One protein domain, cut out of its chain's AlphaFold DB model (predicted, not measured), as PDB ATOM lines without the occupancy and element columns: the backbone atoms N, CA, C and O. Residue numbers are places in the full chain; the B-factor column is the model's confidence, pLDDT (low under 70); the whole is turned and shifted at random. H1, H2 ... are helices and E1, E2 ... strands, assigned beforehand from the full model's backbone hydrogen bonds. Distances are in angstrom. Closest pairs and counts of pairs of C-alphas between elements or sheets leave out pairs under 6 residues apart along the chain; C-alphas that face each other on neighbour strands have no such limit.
ATOM      1  N   LEU A  12      23.430  28.948  -7.766       81.62
ATOM      2  CA  LEU A  12      22.464  28.304  -8.657       81.62
ATOM      3  C   LEU A  12      21.181  27.876  -7.942       81.62
ATOM      4  O   LEU A  12      20.123  27.842  -8.570       81.62
ATOM      5  N   ASP A  13      21.253  27.627  -6.635       83.88
ATOM      6  CA  ASP A  13      20.107  27.208  -5.824       83.88
ATOM      7  C   ASP A  13      19.233  28.396  -5.390       83.88
ATOM      8  O   ASP A  13      18.170  28.230  -4.773       83.88
ATOM      9  N   LEU A  14      19.661  29.624  -5.706       87.38
ATOM     10  CA  LEU A  14      18.914  30.833  -5.395       87.38
ATOM     11  C   LEU A  14      17.578  30.850  -6.127       87.38
ATOM     12  O   LEU A  14      17.469  30.573  -7.318       87.38
ATOM     13  N   ASN A  15      16.540  31.239  -5.400       87.19
ATOM     14  CA  ASN A  15      15.192  31.408  -5.909       87.19
ATOM     15  C   ASN A  15      14.449  32.479  -5.095       87.19
ATOM     16  O   ASN A  15      14.964  33.031  -4.122       87.19
ATOM     17  N   SER A  16      13.211  32.789  -5.487       83.81
ATOM     18  CA  SER A  16      12.409  33.821  -4.817       83.81
ATOM     19  C   SER A  16      12.150  33.536  -3.335       83.81
ATOM     20  O   SER A  16      11.952  34.474  -2.564       83.81
ATOM     21  N   SER A  17      12.166  32.265  -2.925       82.56
ATOM     22  CA  SER A  17      11.842  31.867  -1.559       82.56
ATOM     23  C   SER A  17      13.017  31.968  -0.594       82.56
ATOM     24  O   SER A  17      12.762  32.271   0.564       82.56
ATOM     25  N   ASN A  18      14.267  31.764  -1.035       86.31
ATOM     26  CA  ASN A  18      15.454  31.753  -0.163       86.31
ATOM     27  C   ASN A  18      16.274  33.053  -0.198       86.31
ATOM     28  O   ASN A  18      16.961  33.362   0.772       86.31
ATOM     29  N   ILE A  19      16.157  33.855  -1.261       88.94
ATOM     30  CA  ILE A  19      17.031  35.014  -1.489       88.94
ATOM     31  C   ILE A  19      16.964  36.077  -0.381       88.94
ATOM     32  O   ILE A  19      17.959  36.728  -0.076       88.94
ATOM     33  N   TRP A  20      15.806  36.239   0.260       89.62
ATOM     34  CA  TRP A  20      15.624  37.177   1.372       89.62
ATOM     35  C   TRP A  20      16.311  36.730   2.671       89.62
ATOM     36  O   TRP A  20      16.588  37.567   3.536       89.62
ATOM     37  N   GLY A  21      16.609  35.434   2.795       86.50
ATOM     38  CA  GLY A  21      17.292  34.849   3.946       86.50
ATOM     39  C   GLY A  21      18.799  35.052   3.958       86.50
ATOM     40  O   GLY A  21      19.399  34.849   5.004       86.50
ATOM     41  N   LEU A  22      19.387  35.472   2.837       88.31
ATOM     42  CA  LEU A  22      20.827  35.669   2.706       88.31
ATOM     43  C   LEU A  22      21.227  37.108   2.998       88.31
ATOM     44  O   LEU A  22      20.512  38.059   2.656       88.31
ATOM     45  N   ASP A  23      22.404  37.272   3.583       87.75
ATOM     46  CA  ASP A  23      23.054  38.569   3.699       87.75
ATOM     47  C   ASP A  23      23.968  38.861   2.503       87.75
ATOM     48  O   ASP A  23      24.374  37.977   1.750       87.75
ATOM     49  N   ALA A  24      24.294  40.142   2.301       87.12
ATOM     50  CA  ALA A  24      25.097  40.568   1.150       87.12
ATOM     51  C   ALA A  24      26.509  39.950   1.150       87.12
ATOM     52  O   ALA A  24      27.079  39.736   0.083       87.12
ATOM     53  N   MET A  25      27.062  39.667   2.334       85.81
ATOM     54  CA  MET A  25      28.366  39.020   2.488       85.81
ATOM     55  C   MET A  25      28.296  37.519   2.181       85.81
ATOM     56  O   MET A  25      29.103  37.039   1.394       85.81
ATOM     57  N   GLU A  26      27.298  36.806   2.714       87.50
ATOM     58  CA  GLU A  26      27.069  35.382   2.418       87.50
ATOM     59  C   GLU A  26      26.844  35.160   0.919       87.50
ATOM     60  O   GLU A  26      27.440  34.278   0.305       87.50
ATOM     61  N   LEU A  27      26.042  36.027   0.292       88.88
ATOM     62  CA  LEU A  27      25.822  35.989  -1.148       88.88
ATOM     63  C   LEU A  27      27.121  36.207  -1.940       88.88
ATOM     64  O   LEU A  27      27.317  35.576  -2.977       88.88
ATOM     65  N   ALA A  28      28.013  37.082  -1.468       87.31
ATOM     66  CA  ALA A  28      29.300  37.314  -2.114       87.31
ATOM     67  C   ALA A  28      30.255  36.122  -1.984       87.31
ATOM     68  O   ALA A  28      31.015  35.843  -2.911       87.31
ATOM     69  N   GLU A  29      30.210  35.403  -0.862       86.50
ATOM     70  CA  GLU A  29      30.962  34.160  -0.682       86.50
ATOM     71  C   GLU A  29      30.475  33.077  -1.646       86.50
ATOM     72  O   GLU A  29      31.287  32.524  -2.392       86.50
ATOM     73  N   LEU A  30      29.158  32.850  -1.714       87.06
ATOM     74  CA  LEU A  30      28.559  31.913  -2.669       87.06
ATOM     75  C   LEU A  30      28.936  32.281  -4.112       87.06
ATOM     76  O   LEU A  30      29.343  31.421  -4.890       87.06
ATOM     77  N   TRP A  31      28.872  33.569  -4.458       87.00
ATOM     78  CA  TRP A  31      29.233  34.075  -5.785       87.00
ATOM     79  C   TRP A  31      30.696  33.817  -6.146       87.00
ATOM     80  O   TRP A  31      31.006  33.413  -7.266       87.00
ATOM     81  N   ASN A  32      31.610  34.020  -5.200       83.69
ATOM     82  CA  ASN A  32      33.032  33.780  -5.426       83.69
ATOM     83  C   ASN A  32      33.388  32.290  -5.489       83.69
ATOM     84  O   ASN A  32      34.378  31.947  -6.135       83.69
ATOM     85  N   ASN A  33      32.622  31.424  -4.821       82.56
ATOM     86  CA  ASN A  33      32.796  29.975  -4.911       82.56
ATOM     87  C   ASN A  33      32.362  29.464  -6.287       82.56
ATOM     88  O   ASN A  33      33.154  28.802  -6.945       82.56
ATOM     89  N   GLU A  34      31.190  29.884  -6.767       79.75
ATOM     90  CA  GLU A  34      30.678  29.491  -8.088       79.75
ATOM     91  C   GLU A  34      31.613  29.930  -9.225       79.75
ATOM     92  O   GLU A  34      31.838  29.196 -10.179       79.75
ATOM     93  N   LYS A  35      32.237  31.112  -9.105       69.38
ATOM     94  CA  LYS A  35      33.213  31.591 -10.095       69.38
ATOM     95  C   LYS A  35      34.451  30.686 -10.223       69.38
ATOM     96  O   LYS A  35      35.125  30.735 -11.249       69.38
ATOM     97  N   LYS A  36      34.803  29.921  -9.185       65.50
ATOM     98  CA  LYS A  36      35.979  29.033  -9.205       65.50
ATOM     99  C   LYS A  36      35.700  27.695  -9.886       65.50
ATOM    100  O   LYS A  36      36.662  27.047 -10.289       65.50
ATOM    101  N   ASP A  37      34.436  27.308 -10.028       64.88
ATOM    102  CA  ASP A  37      34.055  26.098 -10.748       64.88
ATOM    103  C   ASP A  37      33.999  26.409 -12.254       64.88
ATOM    104  O   ASP A  37      33.077  27.057 -12.750       64.88
ATOM    105  N   GLU A  38      35.028  25.970 -12.991       54.88
ATOM    106  CA  GLU A  38      35.253  26.243 -14.430       54.88
ATOM    107  C   GLU A  38      34.109  25.784 -15.363       54.88
ATOM    108  O   GLU A  38      34.100  26.144 -16.541       54.88
ATOM    109  N   ASP A  39      33.128  25.036 -14.853       53.53
ATOM    110  CA  ASP A  39      32.075  24.378 -15.634       53.53
ATOM    111  C   ASP A  39      30.690  25.048 -15.568       53.53
ATOM    112  O   ASP A  39      29.742  24.504 -16.132       53.53
ATOM    113  N   SER A  40      30.511  26.212 -14.927       55.41
ATOM    114  CA  SER A  40      29.151  26.738 -14.705       55.41
ATOM    115  C   SER A  40      28.521  27.386 -15.960       55.41
ATOM    116  O   SER A  40      28.942  28.465 -16.393       55.41
ATOM    117  N   PRO A  41      27.440  26.815 -16.541       53.50
ATOM    118  CA  PRO A  41      26.693  27.410 -17.651       53.50
ATOM    119  C   PRO A  41      25.658  28.440 -17.158       53.50
ATOM    120  O   PRO A  41      24.667  28.736 -17.841       53.50
ATOM    121  N   ALA A  42      25.819  28.940 -15.933       60.66
ATOM    122  CA  ALA A  42      24.859  29.818 -15.304       60.66
ATOM    123  C   ALA A  42      24.786  31.145 -16.052       60.66
ATOM    124  O   ALA A  42      25.735  31.926 -16.105       60.66
ATOM    125  N   SER A  43      23.618  31.430 -16.629       72.38
ATOM    126  CA  SER A  43      23.335  32.769 -17.124       72.38
ATOM    127  C   SER A  43      23.341  33.700 -15.915       72.38
ATOM    128  O   SER A  43      22.374  33.749 -15.159       72.38
ATOM    129  N   GLU A  44      24.452  34.414 -15.732       82.00
ATOM    130  CA  GLU A  44      24.639  35.466 -14.731       82.00
ATOM    131  C   GLU A  44      23.398  36.370 -14.657       82.00
ATOM    132  O   GLU A  44      22.927  36.709 -13.578       82.00
ATOM    133  N   ASP A  45      22.789  36.667 -15.807       82.56
ATOM    134  CA  ASP A  45      21.569  37.466 -15.909       82.56
ATOM    135  C   ASP A  45      20.359  36.832 -15.202       82.56
ATOM    136  O   ASP A  45      19.568  37.552 -14.587       82.56
ATOM    137  N   LYS A  46      20.206  35.498 -15.239       85.25
ATOM    138  CA  LYS A  46      19.153  34.788 -14.489       85.25
ATOM    139  C   LYS A  46      19.354  34.953 -12.989       85.25
ATOM    140  O   LYS A  46      18.405  35.298 -12.290       85.25
ATOM    141  N   ILE A  47      20.581  34.766 -12.512       87.31
ATOM    142  CA  ILE A  47      20.903  34.930 -11.095       87.31
ATOM    143  C   ILE A  47      20.680  36.385 -10.685       87.31
ATOM    144  O   ILE A  47      19.983  36.646  -9.710       87.31
ATOM    145  N   LEU A  48      21.171  37.352 -11.467       88.81
ATOM    146  CA  LEU A  48      20.970  38.776 -11.200       88.81
ATOM    147  C   LEU A  48      19.485  39.158 -11.153       88.81
ATOM    148  O   LEU A  48      19.104  40.013 -10.355       88.81
ATOM    149  N   ASN A  49      18.629  38.524 -11.959       89.44
ATOM    150  CA  ASN A  49      17.180  38.716 -11.874       89.44
ATOM    151  C   ASN A  49      16.602  38.233 -10.538       89.44
ATOM    152  O   ASN A  49      15.738  38.906  -9.981       89.44
ATOM    153  N   ILE A  50      17.103  37.121 -10.002       89.81
ATOM    154  CA  ILE A  50      16.704  36.614  -8.682       89.81
ATOM    155  C   ILE A  50      17.231  37.543  -7.584       89.81
ATOM    156  O   ILE A  50      16.471  37.932  -6.698       89.81
ATOM    157  N   LEU A  51      18.486  37.997  -7.688       90.75
ATOM    158  CA  LEU A  51      19.065  38.969  -6.755       90.75
ATOM    159  C   LEU A  51      18.239  40.251  -6.694       90.75
ATOM    160  O   LEU A  51      17.983  40.753  -5.605       90.75
ATOM    161  N   ARG A  52      17.741  40.744  -7.836       91.25
ATOM    162  CA  ARG A  52      16.893  41.945  -7.906       91.25
ATOM    163  C   ARG A  52      15.600  41.847  -7.097       91.25
ATOM    164  O   ARG A  52      14.979  42.886  -6.872       91.25
ATOM    165  N   LEU A  53      15.183  40.664  -6.643       89.56
ATOM    166  CA  LEU A  53      14.039  40.522  -5.741       89.56
ATOM    167  C   LEU A  53      14.358  41.124  -4.365       89.56
ATOM    168  O   LEU A  53      13.659  42.048  -3.945       89.56
ATOM    169  N   ALA A  54      15.455  40.697  -3.728       90.06
ATOM    170  CA  ALA A  54      15.829  41.108  -2.366       90.06
ATOM    171  C   ALA A  54      16.984  42.118  -2.284       90.06
ATOM    172  O   ALA A  54      17.198  42.721  -1.235       90.06
ATOM    173  N   PHE A  55      17.718  42.338  -3.372       91.81
ATOM    174  CA  PHE A  55      18.886  43.213  -3.427       91.81
ATOM    175  C   PHE A  55      18.704  44.307  -4.483       91.81
ATOM    176  O   PHE A  55      18.104  44.116  -5.543       91.81
ATOM    177  N   GLU A  56      19.224  45.490  -4.189       89.69
ATOM    178  CA  GLU A  56      19.524  46.500  -5.193       89.69
ATOM    179  C   GLU A  56      20.777  46.058  -5.940       89.69
ATOM    180  O   GLU A  56      21.827  45.896  -5.326       89.69
ATOM    181  N   VAL A  57      20.662  45.862  -7.251       91.44
ATOM    182  CA  VAL A  57      21.753  45.384  -8.105       91.44
ATOM    183  C   VAL A  57      22.105  46.488  -9.092       91.44
ATOM    184  O   VAL A  57      21.271  46.853  -9.923       91.44
ATOM    185  N   THR A  58      23.329  47.006  -9.016       87.25
ATOM    186  CA  THR A  58      23.822  48.062  -9.909       87.25
ATOM    187  C   THR A  58      25.115  47.624 -10.577       87.25
ATOM    188  O   THR A  58      26.078  47.288  -9.900       87.25
ATOM    189  N   GLN A  59      25.144  47.638 -11.908       86.56
ATOM    190  CA  GLN A  59      26.372  47.426 -12.675       86.56
ATOM    191  C   GLN A  59      27.083  48.769 -12.839       86.56
ATOM    192  O   GLN A  59      26.435  49.774 -13.142       86.56
ATOM    193  N   PHE A  60      28.390  48.799 -12.603       84.06
ATOM    194  CA  PHE A  60      29.198  50.009 -12.710       84.06
ATOM    195  C   PHE A  60      30.574  49.697 -13.292       84.06
ATOM    196  O   PHE A  60      31.044  48.559 -13.242       84.06
ATOM    197  N   ASP A  61      31.224  50.722 -13.837       80.88
ATOM    198  CA  ASP A  61      32.591  50.588 -14.321       80.88
ATOM    199  C   ASP A  61      33.570  50.689 -13.143       80.88
ATOM    200  O   ASP A  61      33.644  51.713 -12.455       80.88
ATOM    201  N   SER A  62      34.322  49.615 -12.899       76.94
ATOM    202  CA  SER A  62      35.333  49.565 -11.841       76.94
ATOM    203  C   SER A  62      36.509  50.506 -12.095       76.94
ATOM    204  O   SER A  62      37.160  50.917 -11.133       76.94
ATOM    205  N   ASP A  63      36.762  50.864 -13.358       76.31
ATOM    206  CA  ASP A  63      37.877  51.728 -13.760       76.31
ATOM    207  C   ASP A  63      37.580  53.208 -13.456       76.31
ATOM    208  O   ASP A  63      38.487  54.038 -13.341       76.31
ATOM    209  N   ASN A  64      36.303  53.553 -13.263       80.75
ATOM    210  CA  ASN A  64      35.884  54.890 -12.874       80.75
ATOM    211  C   ASN A  64      35.939  55.055 -11.348       80.75
ATOM    212  O   ASN A  64      34.984  54.766 -10.622       80.75
ATOM    213  N   GLU A  65      37.051  55.600 -10.854       76.56
ATOM    214  CA  GLU A  65      37.314  55.781  -9.419       76.56
ATOM    215  C   GLU A  65      36.209  56.568  -8.685       76.56
ATOM    216  O   GLU A  65      35.897  56.276  -7.528       76.56
ATOM    217  N   ARG A  66      35.538  57.512  -9.362       75.50
ATOM    218  CA  ARG A  66      34.436  58.302  -8.785       75.50
ATOM    219  C   ARG A  66      33.162  57.483  -8.574       75.50
ATOM    220  O   ARG A  66      32.402  57.768  -7.647       75.50
ATOM    221  N   GLU A  67      32.902  56.500  -9.431       76.19
ATOM    222  CA  GLU A  67      31.776  55.574  -9.277       76.19
ATOM    223  C   GLU A  67      32.115  54.468  -8.286       76.19
ATOM    224  O   GLU A  67      31.342  54.228  -7.358       76.19
ATOM    225  N   ALA A  68      33.313  53.893  -8.391       75.44
ATOM    226  CA  ALA A  68      33.805  52.897  -7.450       75.44
ATOM    227  C   ALA A  68      33.827  53.427  -6.003       75.44
ATOM    228  O   ALA A  68      33.465  52.701  -5.079       75.44
ATOM    229  N   ALA A  69      34.170  54.703  -5.784       77.94
ATOM    230  CA  ALA A  69      34.154  55.320  -4.454       77.94
ATOM    231  C   ALA A  69      32.764  55.302  -3.782       77.94
ATOM    232  O   ALA A  69      32.678  55.163  -2.558       77.94
ATOM    233  N   LYS A  70      31.673  55.385  -4.565       78.50
ATOM    234  CA  LYS A  70      30.295  55.320  -4.040       78.50
ATOM    235  C   LYS A  70      29.967  53.941  -3.480       78.50
ATOM    236  O   LYS A  70      29.290  53.844  -2.460       78.50
ATOM    237  N   TYR A  71      30.474  52.894  -4.126       79.06
ATOM    238  CA  TYR A  71      30.212  51.507  -3.742       79.06
ATOM    239  C   TYR A  71      31.258  50.944  -2.768       79.06
ATOM    240  O   TYR A  71      30.974  49.964  -2.096       79.06
ATOM    241  N   LYS A  72      32.422  51.594  -2.619       69.69
ATOM    242  CA  LYS A  72      33.448  51.259  -1.609       69.69
ATOM    243  C   LYS A  72      33.145  51.783  -0.199       69.69
ATOM    244  O   LYS A  72      33.678  51.249   0.765       69.69
ATOM    245  N   THR A  73      32.338  52.840  -0.075       62.94
ATOM    246  CA  THR A  73      32.124  53.562   1.201       62.94
ATOM    247  C   THR A  73      30.742  53.301   1.819       62.94
ATOM    248  O   THR A  73      30.481  53.698   2.950       62.94
ATOM    249  N   GLY A  74      29.826  52.660   1.085       61.16
ATOM    250  CA  GLY A  74      28.464  52.379   1.551       61.16
ATOM    251  C   GLY A  74      28.263  50.938   2.023       61.16
ATOM    252  O   GLY A  74      29.154  50.107   1.895       61.16
ATOM    253  N   SER A  75      27.044  50.617   2.472       75.62
ATOM    254  CA  SER A  75      26.563  49.249   2.770       75.62
ATOM    255  C   SER A  75      26.441  48.343   1.525       75.62
ATOM    256  O   SER A  75      25.581  47.464   1.481       75.62
ATOM    257  N   TYR A  76      27.226  48.612   0.480       85.00
ATOM    258  CA  TYR A  76      27.250  47.864  -0.770       85.00
ATOM    259  C   TYR A  76      28.380  46.837  -0.731       85.00
ATOM    260  O   TYR A  76      29.488  47.132  -0.289       85.00
ATOM    261  N   VAL A  77      28.102  45.644  -1.243       87.69
ATOM    262  CA  VAL A  77      29.101  44.606  -1.497       87.69
ATOM    263  C   VAL A  77      29.330  44.534  -3.001       87.69
ATOM    264  O   VAL A  77      28.383  44.606  -3.780       87.69
ATOM    265  N   VAL A  78      30.589  44.451  -3.421       87.81
ATOM    266  CA  VAL A  78      30.962  44.427  -4.839       87.81
ATOM    267  C   VAL A  78      31.274  42.994  -5.256       87.81
ATOM    268  O   VAL A  78      32.113  42.338  -4.644       87.81
ATOM    269  N   LEU A  79      30.615  42.535  -6.315       86.25
ATOM    270  CA  LEU A  79      30.818  41.252  -6.975       86.25
ATOM    271  C   LEU A  79      31.475  41.475  -8.339       86.25
ATOM    272  O   LEU A  79      31.203  42.462  -9.027       86.25
ATOM    273  N   SER A  80      32.326  40.545  -8.755       84.44
ATOM    274  CA  SER A  80      32.873  40.519 -10.115       84.44
ATOM    275  C   SER A  80      31.973  39.705 -11.039       84.44
ATOM    276  O   SER A  80      31.376  38.731 -10.598       84.44
ATOM    277  N   HIS A  81      31.924  40.044 -12.327       83.62
ATOM    278  CA  HIS A  81      31.250  39.200 -13.318       83.62
ATOM    279  C   HIS A  81      31.851  37.783 -13.364       83.62
ATOM    280  O   HIS A  81      33.046  37.589 -13.084       83.62
ATOM    281  N   PHE A  82      31.015  36.804 -13.719       78.25
ATOM    282  CA  PHE A  82      31.457  35.436 -14.000       78.25
ATOM    283  C   PHE A  82      32.242  35.383 -15.312       78.25
ATOM    284  O   PHE A  82      33.293  34.756 -15.371       78.25
ATOM    285  N   ASP A  83      31.787  36.115 -16.334       73.69
ATOM    286  CA  ASP A  83      32.513  36.257 -17.597       73.69
ATOM    287  C   ASP A  83      33.627  37.309 -17.472       73.69
ATOM    288  O   ASP A  83      33.356  38.504 -17.343       73.69
ATOM    289  N   GLU A  84      34.888  36.877 -17.563       69.06
ATOM    290  CA  GLU A  84      36.066  37.757 -17.531       69.06
ATOM    291  C   GLU A  84      36.109  38.768 -18.689       69.06
ATOM    292  O   GLU A  84      36.805  39.782 -18.607       69.06
ATOM    293  N   LYS A  85      35.355  38.531 -19.772       69.69
ATOM    294  CA  LYS A  85      35.254  39.467 -20.901       69.69
ATOM    295  C   LYS A  85      34.345  40.655 -20.590       69.69
ATOM    296  O   LYS A  85      34.475  41.696 -21.245       69.69
ATOM    297  N   LYS A  86      33.427  40.528 -19.622       72.38
ATOM    298  CA  LYS A  86      32.574  41.639 -19.187       72.38
ATOM    299  C   LYS A  86      33.399  42.593 -18.328       72.38
ATOM    300  O   LYS A  86      33.814  42.266 -17.221       72.38
ATOM    301  N   LYS A  87      33.615  43.801 -18.848       71.06
ATOM    302  CA  LYS A  87      34.233  44.891 -18.089       71.06
ATOM    303  C   LYS A  87      33.238  45.459 -17.080       71.06
ATOM    304  O   LYS A  87      32.079  45.677 -17.428       71.06
ATOM    305  N   GLY A  88      33.718  45.741 -15.872       80.56
ATOM    306  CA  GLY A  88      32.938  46.343 -14.794       80.56
ATOM    307  C   GLY A  88      32.750  45.422 -13.591       80.56
ATOM    308  O   GLY A  88      33.328  44.339 -13.495       80.56
ATOM    309  N   ALA A  89      31.946  45.890 -12.644       85.50
ATOM    310  CA  ALA A  89      31.608  45.171 -11.428       85.50
ATOM    311  C   ALA A  89      30.137  45.389 -11.054       85.50
ATOM    312  O   ALA A  89      29.464  46.306 -11.532       85.50
ATOM    313  N   ILE A  90      29.635  44.528 -10.175       88.56
ATOM    314  CA  ILE A  90      28.246  44.516  -9.732       88.56
ATOM    315  C   ILE A  90      28.224  44.930  -8.264       88.56
ATOM    316  O   ILE A  90      28.724  44.216  -7.404       88.56
ATOM    317  N   ALA A  91      27.638  46.079  -7.951       89.94
ATOM    318  CA  ALA A  91      27.356  46.475  -6.579       89.94
ATOM    319  C   ALA A  91      25.988  45.932  -6.159       89.94
ATOM    320  O   ALA A  91      24.981  46.175  -6.832       89.94
ATOM    321  N   ILE A  92      25.950  45.235  -5.026       91.12
ATOM    322  CA  ILE A  92      24.731  44.711  -4.414       91.12
ATOM    323  C   ILE A  92      24.511  45.301  -3.020       91.12
ATOM    324  O   ILE A  92      25.455  45.495  -2.257       91.12
ATOM    325  N   ARG A  93      23.256  45.582  -2.665       91.00
ATOM    326  CA  ARG A  93      22.856  45.982  -1.305       91.00
ATOM    327  C   ARG A  93      21.500  45.389  -0.965       91.00
ATOM    328  O   ARG A  93      20.585  45.470  -1.778       91.00
ATOM    329  N   LYS A  94      21.354  44.802   0.226       90.19
ATOM    330  CA  LYS A  94      20.081  44.218   0.676       90.19
ATOM    331  C   LYS A  94      19.016  45.313   0.748       90.19
ATOM    332  O   LYS A  94      19.269  46.394   1.282       90.19
ATOM    333  N   LYS A  95      17.846  45.058   0.164       90.25
ATOM    334  CA  LYS A  95      16.720  45.991   0.208       90.25
ATOM    335  C   LYS A  95      16.179  46.046   1.626       90.25
ATOM    336  O   LYS A  95      15.871  45.025   2.231       90.25
TER     337      LYS A  95
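AT A GLANCE: This is residues 12 to 95 of the 246 residues of an uncharacterized protein of Bacteroides sp. OF04-15BH (UniProt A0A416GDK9). Look first for a small three-stranded antiparallel sheet, in the order E1, E3, E2, with three helices packed on it: H1 runs along the strands over E3 and E2, H2 runs along them over E1, and the short H3 lies over E3 on the opposite face from H2. The 84 printed residues hold three named helices and three named strands, in the order H1, H2, E1, H3, E2, E3, a mixed class. The whole is compact, with a radius of gyration of the C-alphas of 12.5 A and spans of 34 by 29 by 18 A.

HOW THE PARTS SIT: Start at inner strand E3, residues 89 to 94. It is antiparallel to E1, residues 55 to 60, where N 58 and O 91 are 2.9 A apart, and to E2, residues 77 to 80, where N 79 and O 90 are 2.8 A apart; E2 and E3 form a hairpin. H1, residues 24 to 34, is over E3 and E2 at a height over the sheet of 9.2 A; its closest C-alphas to E2 are those of Ala 24 and Val 77, 6.3 A. H2, residues 44 to 54, is over E1 at 8.6 A, with the C-alphas of Leu 51 and Val 57 closest, 7.1 A; H1 and H2 are apart. H3, residues 65 to 72, is on the opposite face from H2, over E3 at 9.6 A; its closest C-alphas to E3 are those of Tyr 71 and Ala 91, 6.4 A. E1, H3 and E2 make a split strand-helix-strand unit, two strands running the same way with E3 between them, and its crossover is right-handed. Each O i to N i+4 pair is within hydrogen-bond range in H1, 5 of 7 in H2 and 2 of 4 in H3.

IN THESE COORDINATES: Find C-alpha 24 at (25.097, 40.568, 1.150); H1 runs 15.5 A from there. H2 is 16.2 A long, E1 15.4 A. E3 runs 16.7 A to C-alpha 94 at (20.081, 44.218, 0.676).

THE WHOLE: The C-alphas of Ser 17 and Glu 65 are farthest apart, 35.8 A. The printed part has no cut and no long link. Confidence is under 70 at residues 35 to 42, 72 to 74 and 84 to 85.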